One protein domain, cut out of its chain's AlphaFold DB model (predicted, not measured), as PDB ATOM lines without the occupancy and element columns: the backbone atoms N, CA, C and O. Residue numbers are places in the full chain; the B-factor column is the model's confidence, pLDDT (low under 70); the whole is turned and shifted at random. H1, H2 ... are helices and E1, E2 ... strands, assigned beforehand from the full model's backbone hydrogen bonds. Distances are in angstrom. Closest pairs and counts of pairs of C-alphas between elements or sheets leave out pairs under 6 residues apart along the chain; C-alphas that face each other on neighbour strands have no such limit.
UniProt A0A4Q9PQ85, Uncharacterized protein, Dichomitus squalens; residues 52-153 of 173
ATOM      1  N   LEU A  52     -38.653 -25.345 -51.703       64.19
ATOM      2  CA  LEU A  52     -39.896 -25.320 -50.958       64.19
ATOM      3  C   LEU A  52     -39.813 -26.395 -49.874       64.19
ATOM      4  O   LEU A  52     -39.856 -27.579 -50.188       64.19
ATOM      5  N   VAL A  53     -39.681 -25.999 -48.609       58.28
ATOM      6  CA  VAL A  53     -39.763 -26.956 -47.500       58.28
ATOM      7  C   VAL A  53     -41.206 -26.975 -47.021       58.28
ATOM      8  O   VAL A  53     -41.635 -26.082 -46.286       58.28
ATOM      9  N   VAL A  54     -41.951 -27.968 -47.498       59.56
ATOM     10  CA  VAL A  54     -43.285 -28.321 -47.004       59.56
ATOM     11  C   VAL A  54     -43.087 -29.204 -45.775       59.56
ATOM     12  O   VAL A  54     -42.250 -30.102 -45.795       59.56
ATOM     13  N   VAL A  55     -43.777 -28.900 -44.677       50.81
ATOM     14  CA  VAL A  55     -43.703 -29.714 -43.455       50.81
ATOM     15  C   VAL A  55     -44.416 -31.044 -43.710       50.81
ATOM     16  O   VAL A  55     -45.522 -31.048 -44.245       50.81
ATOM     17  N   GLU A  56     -43.761 -32.146 -43.343       47.22
ATOM     18  CA  GLU A  56     -44.239 -33.523 -43.477       47.22
ATOM     19  C   GLU A  56     -45.538 -33.732 -42.689       47.22
ATOM     20  O   GLU A  56     -45.588 -33.577 -41.467       47.22
ATOM     21  N   GLY A  57     -46.604 -34.066 -43.408       51.03
ATOM     22  CA  GLY A  57     -47.882 -34.458 -42.838       51.03
ATOM     23  C   GLY A  57     -48.908 -34.659 -43.944       51.03
ATOM     24  O   GLY A  57     -49.196 -33.731 -44.700       51.03
ATOM     25  N   GLU A  58     -49.467 -35.864 -44.039       51.12
ATOM     26  CA  GLU A  58     -50.623 -36.169 -44.885       51.12
ATOM     27  C   GLU A  58     -51.851 -35.447 -44.330       51.12
ATOM     28  O   GLU A  58     -52.664 -35.987 -43.586       51.12
ATOM     29  N   GLN A  59     -51.960 -34.166 -44.633       62.44
ATOM     30  CA  GLN A  59     -53.093 -33.364 -44.223       62.44
ATOM     31  C   GLN A  59     -54.019 -33.252 -45.450       62.44
ATOM     32  O   GLN A  59     -53.658 -32.789 -46.535       62.44
ATOM     33  N   THR A  60     -55.224 -33.789 -45.312       65.12
ATOM     34  CA  THR A  60     -56.293 -33.606 -46.294       65.12
ATOM     35  C   THR A  60     -57.164 -32.452 -45.830       65.12
ATOM     36  O   THR A  60     -57.410 -32.285 -44.636       65.12
ATOM     37  N   ILE A  61     -57.603 -31.620 -46.767       67.12
ATOM     38  CA  ILE A  61     -58.485 -30.490 -46.478       67.12
ATOM     39  C   ILE A  61     -59.818 -30.693 -47.178       67.12
ATOM     40  O   ILE A  61     -59.875 -31.069 -48.347       67.12
ATOM     41  N   HIS A  62     -60.896 -30.438 -46.449       65.38
ATOM     42  CA  HIS A  62     -62.243 -30.467 -46.990       65.38
ATOM     43  C   HIS A  62     -62.656 -29.046 -47.366       65.38
ATOM     44  O   HIS A  62     -62.624 -28.140 -46.532       65.38
ATOM     45  N   CYS A  63     -63.022 -28.834 -48.626       69.06
ATOM     46  CA  CYS A  63     -63.570 -27.558 -49.060       69.06
ATOM     47  C   CYS A  63     -65.053 -27.473 -48.681       69.06
ATOM     48  O   CYS A  63     -65.864 -28.225 -49.207       69.06
ATOM     49  N   GLU A  64     -65.448 -26.524 -47.832       62.97
ATOM     50  CA  GLU A  64     -66.852 -26.369 -47.405       62.97
ATOM     51  C   GLU A  64     -67.799 -25.851 -48.504       62.97
ATOM     52  O   GLU A  64     -69.013 -25.848 -48.329       62.97
ATOM     53  N   ILE A  65     -67.269 -25.406 -49.648       67.44
ATOM     54  CA  ILE A  65     -68.083 -24.857 -50.747       67.44
ATOM     55  C   ILE A  65     -68.519 -25.942 -51.733       67.44
ATOM     56  O   ILE A  65     -69.625 -25.877 -52.266       67.44
ATOM     57  N   CYS A  66     -67.649 -26.912 -52.010       71.00
ATOM     58  CA  CYS A  66     -67.905 -27.979 -52.983       71.00
ATOM     59  C   CYS A  66     -67.742 -29.387 -52.405       71.00
ATOM     60  O   CYS A  66     -67.820 -30.352 -53.156       71.00
ATOM     61  N   SER A  67     -67.510 -29.497 -51.096       68.25
ATOM     62  CA  SER A  67     -67.337 -30.752 -50.357       68.25
ATOM     63  C   SER A  67     -66.261 -31.684 -50.926       68.25
ATOM     64  O   SER A  67     -66.296 -32.899 -50.743       68.25
ATOM     65  N   GLU A  68     -65.289 -31.110 -51.635       74.44
ATOM     66  CA  GLU A  68     -64.200 -31.853 -52.258       74.44
ATOM     67  C   GLU A  68     -63.026 -31.971 -51.282       74.44
ATOM     68  O   GLU A  68     -62.687 -31.014 -50.574       74.44
ATOM     69  N   LYS A  69     -62.419 -33.159 -51.229       71.19
ATOM     70  CA  LYS A  69     -61.241 -33.445 -50.406       71.19
ATOM     71  C   LYS A  69     -59.993 -33.203 -51.247       71.19
ATOM     72  O   LYS A  69     -59.791 -33.882 -52.247       71.19
ATOM     73  N   LEU A  70     -59.158 -32.258 -50.834       73.69
ATOM     74  CA  LEU A  70     -57.888 -31.962 -51.495       73.69
ATOM     75  C   LEU A  70     -56.737 -32.495 -50.645       73.69
ATOM     76  O   LEU A  70     -56.738 -32.360 -49.419       73.69
ATOM     77  N   THR A  71     -55.743 -33.079 -51.299       69.50
ATOM     78  CA  THR A  71     -54.510 -33.554 -50.669       69.50
ATOM     79  C   THR A  71     -53.446 -32.457 -50.703       69.50
ATOM     80  O   THR A  71     -53.267 -31.778 -51.714       69.50
ATOM     81  N   LEU A  72     -52.699 -32.283 -49.608       66.50
ATOM     82  CA  LEU A  72     -51.604 -31.301 -49.522       66.50
ATOM     83  C   LEU A  72     -50.345 -31.655 -50.315       66.50
ATOM     84  O   LEU A  72     -49.397 -30.869 -50.318       66.50
ATOM     85  N   THR A  73     -50.347 -32.790 -51.015       66.50
ATOM     86  CA  THR A  73     -49.304 -33.157 -51.977       66.50
ATOM     87  C   THR A  73     -49.108 -32.078 -53.040       66.50
ATOM     88  O   THR A  73     -47.970 -31.757 -53.373       66.50
ATOM     89  N   ASP A  74     -50.193 -31.442 -53.497       71.50
ATOM     90  CA  ASP A  74     -50.152 -30.405 -54.528       71.50
ATOM     91  C   ASP A  74     -50.698 -29.064 -54.031       71.50
ATOM     92  O   ASP A  74     -51.862 -28.692 -54.204       71.50
ATOM     93  N   LEU A  75     -49.792 -28.267 -53.467       70.81
ATOM     94  CA  LEU A  75     -50.049 -26.886 -53.046       70.81
ATOM     95  C   LEU A  75     -50.662 -26.022 -54.158       70.81
ATOM     96  O   LEU A  75     -51.508 -25.166 -53.894       70.81
ATOM     97  N   ASP A  76     -50.225 -26.216 -55.404       74.56
ATOM     98  CA  ASP A  76     -50.721 -25.447 -56.547       74.56
ATOM     99  C   ASP A  76     -52.160 -25.836 -56.918       74.56
ATOM    100  O   ASP A  76     -52.973 -24.958 -57.218       74.56
ATOM    101  N   ALA A  77     -52.505 -27.126 -56.807       77.44
ATOM    102  CA  ALA A  77     -53.863 -27.619 -57.025       77.44
ATOM    103  C   ALA A  77     -54.834 -27.019 -56.003       77.44
ATOM    104  O   ALA A  77     -55.898 -26.523 -56.373       77.44
ATOM    105  N   ILE A  78     -54.423 -26.950 -54.736       74.19
ATOM    106  CA  ILE A  78     -55.217 -26.336 -53.672       74.19
ATOM    107  C   ILE A  78     -55.449 -24.844 -53.941       74.19
ATOM    108  O   ILE A  78     -56.578 -24.355 -53.874       74.19
ATOM    109  N   VAL A  79     -54.396 -24.100 -54.287       75.44
ATOM    110  CA  VAL A  79     -54.516 -22.666 -54.589       75.44
ATOM    111  C   VAL A  79     -55.434 -22.428 -55.790       75.44
ATOM    112  O   VAL A  79     -56.261 -21.514 -55.745       75.44
ATOM    113  N   LYS A  80     -55.327 -23.245 -56.844       78.81
ATOM    114  CA  LYS A  80     -56.200 -23.176 -58.026       78.81
ATOM    115  C   LYS A  80     -57.651 -23.507 -57.692       78.81
ATOM    116  O   LYS A  80     -58.540 -22.767 -58.111       78.81
ATOM    117  N   HIS A  81     -57.884 -24.552 -56.902       80.56
ATOM    118  CA  HIS A  81     -59.214 -24.938 -56.445       80.56
ATOM    119  C   HIS A  81     -59.896 -23.781 -55.706       80.56
ATOM    120  O   HIS A  81     -60.971 -23.326 -56.098       80.56
ATOM    121  N   PHE A  82     -59.231 -23.227 -54.686       74.94
ATOM    122  CA  PHE A  82     -59.770 -22.083 -53.955       74.94
ATOM    123  C   PHE A  82     -59.931 -20.855 -54.859       74.94
ATOM    124  O   PHE A  82     -60.945 -20.171 -54.752       74.94
ATOM    125  N   SER A  83     -59.008 -20.609 -55.802       76.44
ATOM    126  CA  SER A  83     -59.146 -19.550 -56.820       76.44
ATOM    127  C   SER A  83     -60.458 -19.650 -57.598       76.44
ATOM    128  O   SER A  83     -61.095 -18.626 -57.841       76.44
ATOM    129  N   GLY A  84     -60.877 -20.865 -57.963       75.69
ATOM    130  CA  GLY A  84     -62.126 -21.118 -58.685       75.69
ATOM    131  C   GLY A  84     -63.371 -20.676 -57.912       75.69
ATOM    132  O   GLY A  84     -64.298 -20.117 -58.502       75.69
ATOM    133  N   HIS A  85     -63.363 -20.820 -56.584       72.25
ATOM    134  CA  HIS A  85     -64.477 -20.399 -55.723       72.25
ATOM    135  C   HIS A  85     -64.611 -18.879 -55.610       72.25
ATOM    136  O   HIS A  85     -65.726 -18.355 -55.549       72.25
ATOM    137  N   TYR A  86     -63.498 -18.141 -55.645       69.38
ATOM    138  CA  TYR A  86     -63.525 -16.681 -55.506       69.38
ATOM    139  C   TYR A  86     -64.131 -15.957 -56.711       69.38
ATOM    140  O   TYR A  86     -64.711 -14.884 -56.543       69.38
ATOM    141  N   HIS A  87     -64.053 -16.536 -57.911       62.41
ATOM    142  CA  HIS A  87     -64.592 -15.910 -59.120       62.41
ATOM    143  C   HIS A  87     -66.120 -15.988 -59.227       62.41
ATOM    144  O   HIS A  87     -66.715 -15.184 -59.942       62.41
ATOM    145  N   LYS A  88     -66.771 -16.918 -58.515       58.53
ATOM    146  CA  LYS A  88     -68.171 -17.265 -58.797       58.53
ATOM    147  C   LYS A  88     -69.208 -16.575 -57.905       58.53
ATOM    148  O   LYS A  88     -70.389 -16.669 -58.228       58.53
ATOM    149  N   LYS A  89     -68.837 -15.886 -56.809       51.38
ATOM    150  CA  LYS A  89     -69.873 -15.466 -55.836       51.38
ATOM    151  C   LYS A  89     -69.799 -14.127 -55.108       51.38
ATOM    152  O   LYS A  89     -70.770 -13.840 -54.417       51.38
ATOM    153  N   GLN A  90     -68.774 -13.275 -55.211       53.34
ATOM    154  CA  GLN A  90     -68.727 -12.113 -54.304       53.34
ATOM    155  C   GLN A  90     -68.507 -10.758 -54.985       53.34
ATOM    156  O   GLN A  90     -67.390 -10.381 -55.317       53.34
ATOM    157  N   LYS A  91     -69.579  -9.949 -55.021       52.53
ATOM    158  CA  LYS A  91     -69.525  -8.472 -55.014       52.53
ATOM    159  C   LYS A  91     -69.062  -7.931 -53.641       52.53
ATOM    160  O   LYS A  91     -69.476  -6.852 -53.227       52.53
ATOM    161  N   ALA A  92     -68.267  -8.692 -52.886       57.53
ATOM    162  CA  ALA A  92     -67.799  -8.279 -51.572       57.53
ATOM    163  C   ALA A  92     -66.504  -7.485 -51.713       57.53
ATOM    164  O   ALA A  92     -65.578  -7.876 -52.417       57.53
ATOM    165  N   THR A  93     -66.424  -6.374 -50.987       65.75
ATOM    166  CA  THR A  93     -65.241  -5.504 -50.915       65.75
ATOM    167  C   THR A  93     -64.015  -6.192 -50.306       65.75
ATOM    168  O   THR A  93     -62.915  -5.636 -50.345       65.75
ATOM    169  N   ARG A  94     -64.187  -7.385 -49.718       72.44
ATOM    170  CA  ARG A  94     -63.128  -8.202 -49.124       72.44
ATOM    171  C   ARG A  94     -63.340  -9.682 -49.422       72.44
ATOM    172  O   ARG A  94     -64.462 -10.176 -49.407       72.44
ATOM    173  N   VAL A  95     -62.229 -10.373 -49.626       74.12
ATOM    174  CA  VAL A  95     -62.131 -11.792 -49.941       74.12
ATOM    175  C   VAL A  95     -61.790 -12.563 -48.655       74.12
ATOM    176  O   VAL A  95     -60.709 -12.334 -48.100       74.12
ATOM    177  N   PRO A  96     -62.687 -13.420 -48.134       76.81
ATOM    178  CA  PRO A  96     -62.410 -14.231 -46.949       76.81
ATOM    179  C   PRO A  96     -61.424 -15.359 -47.255       76.81
ATOM    180  O   PRO A  96     -61.331 -15.806 -48.391       76.81
ATOM    181  N   CYS A  97     -60.698 -15.826 -46.245       78.62
ATOM    182  CA  CYS A  97     -60.026 -17.114 -46.287       78.62
ATOM    183  C   CYS A  97     -61.082 -18.218 -46.161       78.62
ATOM    184  O   CYS A  97     -61.947 -18.145 -45.297       78.62
ATOM    185  N   LEU A  98     -61.021 -19.214 -47.038       72.06
ATOM    186  CA  LEU A  98     -61.947 -20.355 -47.064       72.06
ATOM    187  C   LEU A  98     -61.306 -21.627 -46.491       72.06
ATOM    188  O   LEU A  98     -61.768 -22.737 -46.744       72.06
ATOM    189  N   TRP A  99     -60.185 -21.473 -45.789       72.62
ATOM    190  CA  TRP A  99     -59.448 -22.589 -45.222       72.62
ATOM    191  C   TRP A  99     -60.004 -22.961 -43.853       72.62
ATOM    192  O   TRP A  99     -59.668 -22.319 -42.854       72.62
ATOM    193  N   GLY A 100     -60.850 -23.993 -43.809       71.81
ATOM    194  CA  GLY A 100     -61.557 -24.391 -42.588       71.81
ATOM    195  C   GLY A 100     -62.226 -23.189 -41.908       71.81
ATOM    196  O   GLY A 100     -62.746 -22.300 -42.580       71.81
ATOM    197  N   ASN A 101     -62.097 -23.090 -40.581       68.38
ATOM    198  CA  ASN A 101     -62.665 -21.997 -39.778       68.38
ATOM    199  C   ASN A 101     -61.802 -20.714 -39.748       68.38
ATOM    200  O   ASN A 101     -61.803 -19.976 -38.759       68.38
ATOM    201  N   CYS A 102     -61.026 -20.424 -40.798       77.50
ATOM    202  CA  CYS A 102     -60.198 -19.220 -40.828       77.50
ATOM    203  C   CYS A 102     -61.046 -17.949 -41.026       77.50
ATOM    204  O   CYS A 102     -61.617 -17.711 -42.086       77.50
ATOM    205  N   ALA A 103     -61.079 -17.072 -40.017       76.50
ATOM    206  CA  ALA A 103     -61.893 -15.850 -40.033       76.50
ATOM    207  C   ALA A 103     -61.252 -14.654 -40.778       76.50
ATOM    208  O   ALA A 103     -61.807 -13.548 -40.791       76.50
ATOM    209  N   VAL A 104     -60.072 -14.831 -41.384       83.56
ATOM    210  CA  VAL A 104     -59.285 -13.722 -41.945       83.56
ATOM    211  C   VAL A 104     -59.846 -13.269 -43.295       83.56
ATOM    212  O   VAL A 104     -60.149 -14.077 -44.167       83.56
ATOM    213  N   LYS A 105     -59.960 -11.949 -43.499       83.62
ATOM    214  CA  LYS A 105     -60.471 -11.342 -44.741       83.62
ATOM    215  C   LYS A 105     -59.470 -10.351 -45.316       83.62
ATOM    216  O   LYS A 105     -59.039  -9.421 -44.634       83.62
ATOM    217  N   TYR A 106     -59.168 -10.492 -46.597       83.56
ATOM    218  CA  TYR A 106     -58.223  -9.645 -47.316       83.56
ATOM    219  C   TYR A 106     -58.908  -8.772 -48.359       83.56
ATOM    220  O   TYR A 106     -60.065  -8.979 -48.699       83.56
ATOM    221  N   LYS A 107     -58.197  -7.775 -48.892       80.88
ATOM    222  CA  LYS A 107     -58.743  -6.928 -49.967       80.88
ATOM    223  C   LYS A 107     -58.733  -7.654 -51.312       80.88
ATOM    224  O   LYS A 107     -59.650  -7.493 -52.101       80.88
ATOM    225  N   ASN A 108     -57.707  -8.478 -51.545       79.38
ATOM    226  CA  ASN A 108     -57.458  -9.134 -52.828       79.38
ATOM    227  C   ASN A 108     -57.222 -10.635 -52.649       79.38
ATOM    228  O   ASN A 108     -56.572 -11.046 -51.686       79.38
ATOM    229  N   PHE A 109     -57.604 -11.428 -53.653       75.50
ATOM    230  CA  PHE A 109     -57.332 -12.870 -53.693       75.50
ATOM    231  C   PHE A 109     -55.837 -13.199 -53.537       75.50
ATOM    232  O   PHE A 109     -55.477 -14.085 -52.773       75.50
ATOM    233  N   GLN A 110     -54.940 -12.418 -54.148       78.75
ATOM    234  CA  GLN A 110     -53.485 -12.611 -54.018       78.75
ATOM    235  C   GLN A 110     -52.988 -12.552 -52.563       78.75
ATOM    236  O   GLN A 110     -52.028 -13.228 -52.195       78.75
ATOM    237  N   GLN A 111     -53.637 -11.746 -51.720       82.06
ATOM    238  CA  GLN A 111     -53.293 -11.665 -50.301       82.06
ATOM    239  C   GLN A 111     -53.786 -12.899 -49.543       82.06
ATOM    240  O   GLN A 111     -53.058 -13.382 -48.681       82.06
ATOM    241  N   VAL A 112     -54.958 -13.428 -49.913       80.94
ATOM    242  CA  VAL A 112     -55.474 -14.697 -49.387       80.94
ATOM    243  C   VAL A 112     -54.544 -15.839 -49.775       80.94
ATOM    244  O   VAL A 112     -54.096 -16.562 -48.903       80.94
ATOM    245  N   VAL A 113     -54.151 -15.957 -51.049       78.31
ATOM    246  CA  VAL A 113     -53.208 -16.996 -51.509       78.31
ATOM    247  C   VAL A 113     -51.903 -16.956 -50.724       78.31
ATOM    248  O   VAL A 113     -51.366 -17.993 -50.342       78.31
ATOM    249  N   ARG A 114     -51.379 -15.757 -50.465       79.81
ATOM    250  CA  ARG A 114     -50.180 -15.597 -49.642       79.81
ATOM    251  C   ARG A 114     -50.410 -16.076 -48.207       79.81
ATOM    252  O   ARG A 114     -49.574 -16.810 -47.700       79.81
ATOM    253  N   HIS A 115     -51.514 -15.677 -47.587       83.50
ATOM    254  CA  HIS A 115     -51.899 -16.132 -46.251       83.50
ATOM    255  C   HIS A 115     -52.038 -17.656 -46.183       83.50
ATOM    256  O   HIS A 115     -51.436 -18.278 -45.318       83.50
ATOM    257  N   LEU A 116     -52.707 -18.271 -47.163       77.56
ATOM    258  CA  LEU A 116     -52.811 -19.727 -47.279       77.56
ATOM    259  C   LEU A 116     -51.433 -20.385 -47.271       77.56
ATOM    260  O   LEU A 116     -51.179 -21.284 -46.474       77.56
ATOM    261  N   LYS A 117     -50.519 -19.896 -48.118       77.12
ATOM    262  CA  LYS A 117     -49.153 -20.426 -48.203       77.12
ATOM    263  C   LYS A 117     -48.410 -20.318 -46.868       77.12
ATOM    264  O   LYS A 117     -47.708 -21.246 -46.496       77.12
ATOM    265  N   GLN A 118     -48.552 -19.211 -46.148       76.06
ATOM    266  CA  GLN A 118     -47.754 -18.948 -44.948       76.06
ATOM    267  C   GLN A 118     -48.338 -19.565 -43.675       76.06
ATOM    268  O   GLN A 118     -47.611 -20.230 -42.944       76.06
ATOM    269  N   ASP A 119     -49.624 -19.346 -43.417       78.25
ATOM    270  CA  ASP A 119     -50.260 -19.674 -42.138       78.25
ATOM    271  C   ASP A 119     -50.800 -21.105 -42.112       78.25
ATOM    272  O   ASP A 119     -50.645 -21.813 -41.118       78.25
ATOM    273  N   HIS A 120     -51.393 -21.558 -43.217       76.00
ATOM    274  CA  HIS A 120     -52.016 -22.880 -43.283       76.00
ATOM    275  C   HIS A 120     -51.068 -23.944 -43.819       76.00
ATOM    276  O   HIS A 120     -50.949 -25.025 -43.255       76.00
ATOM    277  N   LEU A 121     -50.356 -23.611 -44.891       71.94
ATOM    278  CA  LEU A 121     -49.463 -24.530 -45.587       71.94
ATOM    279  C   LEU A 121     -48.041 -24.518 -45.011       71.94
ATOM    280  O   LEU A 121     -47.207 -25.316 -45.433       71.94
ATOM    281  N   LYS A 122     -47.748 -23.585 -44.089       73.81
ATOM    282  CA  LYS A 122     -46.424 -23.361 -43.482       73.81
ATOM    283  C   LYS A 122     -45.289 -23.408 -44.507       73.81
ATOM    284  O   LYS A 122     -44.194 -23.888 -44.221       73.81
ATOM    285  N   VAL A 123     -45.553 -22.894 -45.710       73.19
ATOM    286  CA  VAL A 123     -44.609 -22.898 -46.819       73.19
ATOM    287  C   VAL A 123     -43.406 -22.058 -46.433       73.19
ATOM    288  O   VAL A 123     -43.485 -20.831 -46.307       73.19
ATOM    289  N   MET A 124     -42.274 -22.737 -46.295       75.25
ATOM    290  CA  MET A 124     -40.983 -22.114 -46.075       75.25
ATOM    291  C   MET A 124     -40.155 -22.203 -47.351       75.25
ATOM    292  O   MET A 124     -40.169 -23.199 -48.071       75.25
ATOM    293  N   TRP A 125     -39.407 -21.144 -47.612       76.06
ATOM    294  CA  TRP A 125     -38.472 -21.040 -48.717       76.06
ATOM    295  C   TRP A 125     -37.066 -21.113 -48.149       76.06
ATOM    296  O   TRP A 125     -36.705 -20.286 -47.310       76.06
ATOM    297  N   ALA A 126     -36.274 -22.082 -48.587       76.88
ATOM    298  CA  ALA A 126     -34.882 -22.186 -48.183       76.88
ATOM    299  C   ALA A 126     -33.953 -21.582 -49.242       76.88
ATOM    300  O   ALA A 126     -34.166 -21.716 -50.453       76.88
ATOM    301  N   CYS A 127     -32.905 -20.906 -48.777       78.00
ATOM    302  CA  CYS A 127     -31.829 -20.458 -49.647       78.00
ATOM    303  C   CYS A 127     -30.983 -21.670 -50.089       78.00
ATOM    304  O   CYS A 127     -30.435 -22.350 -49.224       78.00
ATOM    305  N   PRO A 128     -30.783 -21.916 -51.398       70.69
ATOM    306  CA  PRO A 128     -29.994 -23.056 -51.879       70.69
ATOM    307  C   PRO A 128     -28.506 -22.981 -51.505       70.69
ATOM    308  O   PRO A 128     -27.798 -23.972 -51.607       70.69
ATOM    309  N   HIS A 129     -28.013 -21.807 -51.100       73.06
ATOM    310  CA  HIS A 129     -26.596 -21.606 -50.789       73.06
ATOM    311  C   HIS A 129     -26.255 -21.787 -49.309       73.06
ATOM    312  O   HIS A 129     -25.125 -22.141 -49.000       73.06
ATOM    313  N   CYS A 130     -27.188 -21.514 -48.396       74.69
ATOM    314  CA  CYS A 130     -26.936 -21.590 -46.952       74.69
ATOM    315  C   CYS A 130     -27.979 -22.401 -46.172       74.69
ATOM    316  O   CYS A 130     -27.816 -22.575 -44.973       74.69
ATOM    317  N   GLY A 131     -29.061 -22.855 -46.811       73.31
ATOM    318  CA  GLY A 131     -30.135 -23.611 -46.160       73.31
ATOM    319  C   GLY A 131     -31.048 -22.789 -45.243       73.31
ATOM    320  O   GLY A 131     -31.987 -23.337 -44.671       73.31
ATOM    321  N   GLU A 132     -30.820 -21.480 -45.108       76.25
ATOM    322  CA  GLU A 132     -31.603 -20.626 -44.211       76.25
ATOM    323  C   GLU A 132     -33.062 -20.518 -44.682       76.25
ATOM    324  O   GLU A 132     -33.329 -20.336 -45.877       76.25
ATOM    325  N   ARG A 133     -34.005 -20.675 -43.741       78.06
ATOM    326  CA  ARG A 133     -35.447 -20.804 -44.002       78.06
ATOM    327  C   ARG A 133     -36.144 -19.460 -43.828       78.06
ATOM    328  O   ARG A 133     -36.002 -18.793 -42.809       78.06
ATOM    329  N   PHE A 134     -36.962 -19.094 -44.805       75.00
ATOM    330  CA  PHE A 134     -37.707 -17.844 -44.826       75.00
ATOM    331  C   PHE A 134     -39.175 -18.101 -45.144       75.00
ATOM    332  O   PHE A 134     -39.501 -18.824 -46.079       75.00
ATOM    333  N   GLY A 135     -40.087 -17.400 -44.471       71.62
ATOM    334  CA  GLY A 135     -41.518 -17.470 -44.795       71.62
ATOM    335  C   GLY A 135     -41.909 -16.777 -46.110       71.62
ATOM    336  O   GLY A 135     -43.088 -16.749 -46.457       71.62
ATOM    337  N   ARG A 136     -40.964 -16.149 -46.834       72.75
ATOM    338  CA  ARG A 136     -41.225 -15.400 -48.078       72.75
ATOM    339  C   ARG A 136     -40.083 -15.499 -49.083       72.75
ATOM    340  O   ARG A 136     -38.933 -15.232 -48.746       72.75
ATOM    341  N   ILE A 137     -40.452 -15.663 -50.353       75.31
ATOM    342  CA  ILE A 137     -39.549 -15.567 -51.510       75.31
ATOM    343  C   ILE A 137     -38.812 -14.220 -51.601       75.31
ATOM    344  O   ILE A 137     -37.631 -14.178 -51.937       75.31
ATOM    345  N   ASP A 138     -39.469 -13.108 -51.246       79.31
ATOM    346  CA  ASP A 138     -38.835 -11.781 -51.225       79.31
ATOM    347  C   ASP A 138     -37.700 -11.696 -50.201       79.31
ATOM    348  O   ASP A 138     -36.692 -11.029 -50.441       79.31
ATOM    349  N   CYS A 139     -37.863 -12.374 -49.060       80.62
ATOM    350  CA  CYS A 139     -36.856 -12.423 -48.010       80.62
ATOM    351  C   CYS A 139     -35.649 -13.240 -48.472       80.62
ATOM    352  O   CYS A 139     -34.531 -12.748 -48.340       80.62
ATOM    353  N   VAL A 140     -35.872 -14.400 -49.107       78.62
ATOM    354  CA  VAL A 140     -34.800 -15.201 -49.729       78.62
ATOM    355  C   VAL A 140     -34.056 -14.387 -50.784       78.62
ATOM    356  O   VAL A 140     -32.830 -14.345 -50.783       78.62
ATOM    357  N   ARG A 141     -34.782 -13.684 -51.660       77.44
ATOM    358  CA  ARG A 141     -34.177 -12.839 -52.697       77.44
ATOM    359  C   ARG A 141     -33.294 -11.758 -52.088       77.44
ATOM    360  O   ARG A 141     -32.136 -11.626 -52.472       77.44
ATOM    361  N   ARG A 142     -33.817 -11.005 -51.116       80.19
ATOM    362  CA  ARG A 142     -33.043  -9.954 -50.445       80.19
ATOM    363  C   ARG A 142     -31.837 -10.535 -49.707       80.19
ATOM    364  O   ARG A 142     -30.777  -9.923 -49.720       80.19
ATOM    365  N   HIS A 143     -31.980 -11.715 -49.111       80.38
ATOM    366  CA  HIS A 143     -30.886 -12.449 -48.481       80.38
ATOM    367  C   HIS A 143     -29.796 -12.841 -49.499       80.38
ATOM    368  O   HIS A 143     -28.611 -12.680 -49.223       80.38
ATOM    369  N   GLN A 144     -30.170 -13.287 -50.701       73.25
ATOM    370  CA  GLN A 144     -29.220 -13.617 -51.770       73.25
ATOM    371  C   GLN A 144     -28.531 -12.377 -52.362       73.25
ATOM    372  O   GLN A 144     -27.330 -12.417 -52.656       73.25
ATOM    373  N   GLU A 145     -29.277 -11.287 -52.558       77.19
ATOM    374  CA  GLU A 145     -28.763 -10.000 -53.048       77.19
ATOM    375  C   GLU A 145     -27.808  -9.367 -52.017       77.19
ATOM    376  O   GLU A 145     -26.743  -8.850 -52.368       77.19
ATOM    377  N   ALA A 146     -28.131  -9.471 -50.725       75.81
ATOM    378  CA  ALA A 146     -27.300  -8.975 -49.639       75.81
ATOM    379  C   ALA A 146     -26.086  -9.889 -49.404       75.81
ATOM    380  O   ALA A 146     -26.144 -10.892 -48.699       75.81
ATOM    381  N   ARG A 147     -24.923  -9.482 -49.930       61.22
ATOM    382  CA  ARG A 147     -23.642 -10.213 -49.806       61.22
ATOM    383  C   ARG A 147     -23.227 -10.539 -48.360       61.22
ATOM    384  O   ARG A 147     -22.438 -11.454 -48.171       61.22
ATOM    385  N   ARG A 148     -23.726  -9.790 -47.367       64.12
ATOM    386  CA  ARG A 148     -23.473 -10.015 -45.931       64.12
ATOM    387  C   ARG A 148     -24.487 -10.952 -45.269       64.12
ATOM    388  O   ARG A 148     -24.152 -11.538 -44.250       64.12
ATOM    389  N   ALA A 149     -25.691 -11.082 -45.828       66.31
ATOM    390  CA  ALA A 149     -26.779 -11.845 -45.222       66.31
ATOM    391  C   ALA A 149     -26.654 -13.354 -45.469       66.31
ATOM    392  O   ALA A 149     -27.109 -14.135 -44.649       66.31
ATOM    393  N   CYS A 150     -26.016 -13.765 -46.571       68.62
ATOM    394  CA  CYS A 150     -25.768 -15.173 -46.869       68.62
ATOM    395  C   CYS A 150     -24.327 -15.576 -46.488       68.62
ATOM    396  O   CYS A 150     -23.386 -15.091 -47.131       68.62
ATOM    397  N   PRO A 151     -24.118 -16.476 -45.504       64.44
ATOM    398  CA  PRO A 151     -22.779 -16.879 -45.053       64.44
ATOM    399  C   PRO A 151     -21.959 -17.578 -46.151       64.44
ATOM    400  O   PRO A 151     -20.744 -17.411 -46.213       64.44
ATOM    401  N   ALA A 152     -22.612 -18.235 -47.118       62.75
ATOM    402  CA  ALA A 152     -21.952 -18.876 -48.262       62.75
ATOM    403  C   ALA A 152     -21.172 -17.905 -49.175       62.75
ATOM    404  O   ALA A 152     -20.294 -18.319 -49.931       62.75
ATOM    405  N   LYS A 153     -21.469 -16.596 -49.126       56.12
ATOM    406  CA  LYS A 153     -20.715 -15.565 -49.867       56.12
ATOM    407  C   LYS A 153     -19.562 -14.958 -49.058       56.12
ATOM    408  O   LYS A 153     -18.753 -14.239 -49.646       56.12
TER     409      LYS A 153
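What this domain is: This is residues 52 to 153 of the 173 residues of an uncharacterized protein of Dichomitus squalens (UniProt A0A4Q9PQ85). Two small lobes lie in a row, loosely joined: a larger one with the hairpin E1 and E2, the helices H1 and H2 and the long loop of residues 88 to 108, and a smaller one with E3 and H3. The printed part begins at the smaller lobe, where residues 52 to 53 pair with E3, crosses to the larger lobe, and comes back through residues 121 to 123 after H2. It has 102 residues with three named helices and three named strands, in the order E1, E2, H1, H2, E3, H3; E1 and E2 form an antiparallel sheet, order E1 - E2. The class is mixed, helices and strands, with only 43 residues in named elements. The whole is loose, with a radius of gyration of the C-alphas of 16.1 A, and spans 49 by 33 by 19 A.

How they stand to each other: Residues 52 to 53 pair antiparallel with residues 124 to 125 of E3, residues 124 to 126. E1, residues 60 to 62, and E2, residues 69 to 71, are a hairpin of antiparallel neighbours at 152 degrees; N 61 and O 70 are 2.9 A apart and N 70 and O 61 are 2.8 A apart, both within hydrogen-bond range. The closest C-alphas of E2 and H1, residues 75 to 87, are those of Leu 70 and Ile 78, 6.6 A apart. In the long link that follows, residues 95 to 96 pair antiparallel with residues 105 to 106. H1 and H2, residues 109 to 120, form a helical hairpin: they only just touch, with 3 pairs of C-alphas within 8 A, at a steep tilt of 40 degrees, opposite ways. H2 touches H1 with residues 109 to 113 alone, and the closest C-alphas are those of Val 79 and Val 113, 6.6 A apart. E3 pairs with no named strand, but its residues 125 to 126 pair antiparallel with residues 133 to 134. The closest C-alphas of E3 and H3, residues 137 to 145, are those of Trp 125 and Ile 137, 6.2 A apart. H3 is apart from H1 and from H2. Every O i to N i+4 pair is within hydrogen-bond range in H2 and H3, and 8 of 9 are in H1.

Where its parts are: E1 begins at C-alpha 60, (-56.293, -33.606, -46.294). H1 is 19.2 A long from first to last C-alpha, H2 15.4 A and H3 12.2 A; E1, E2 and E3 have 3 residues each. H3 ends at C-alpha 145, (-28.763, -10.000, -53.048).

The domain as a whole: The C-alphas of Lys 91 and Lys 153, the two farthest apart, are 49.6 A apart. The printed part has no cut, and the link from H1 to H2, 21 residues, is long. The mean pLDDT of the printed part is 71.4; 34 residues are under 70, among them residues 52 to 65, 86 to 93 and 147 to 153.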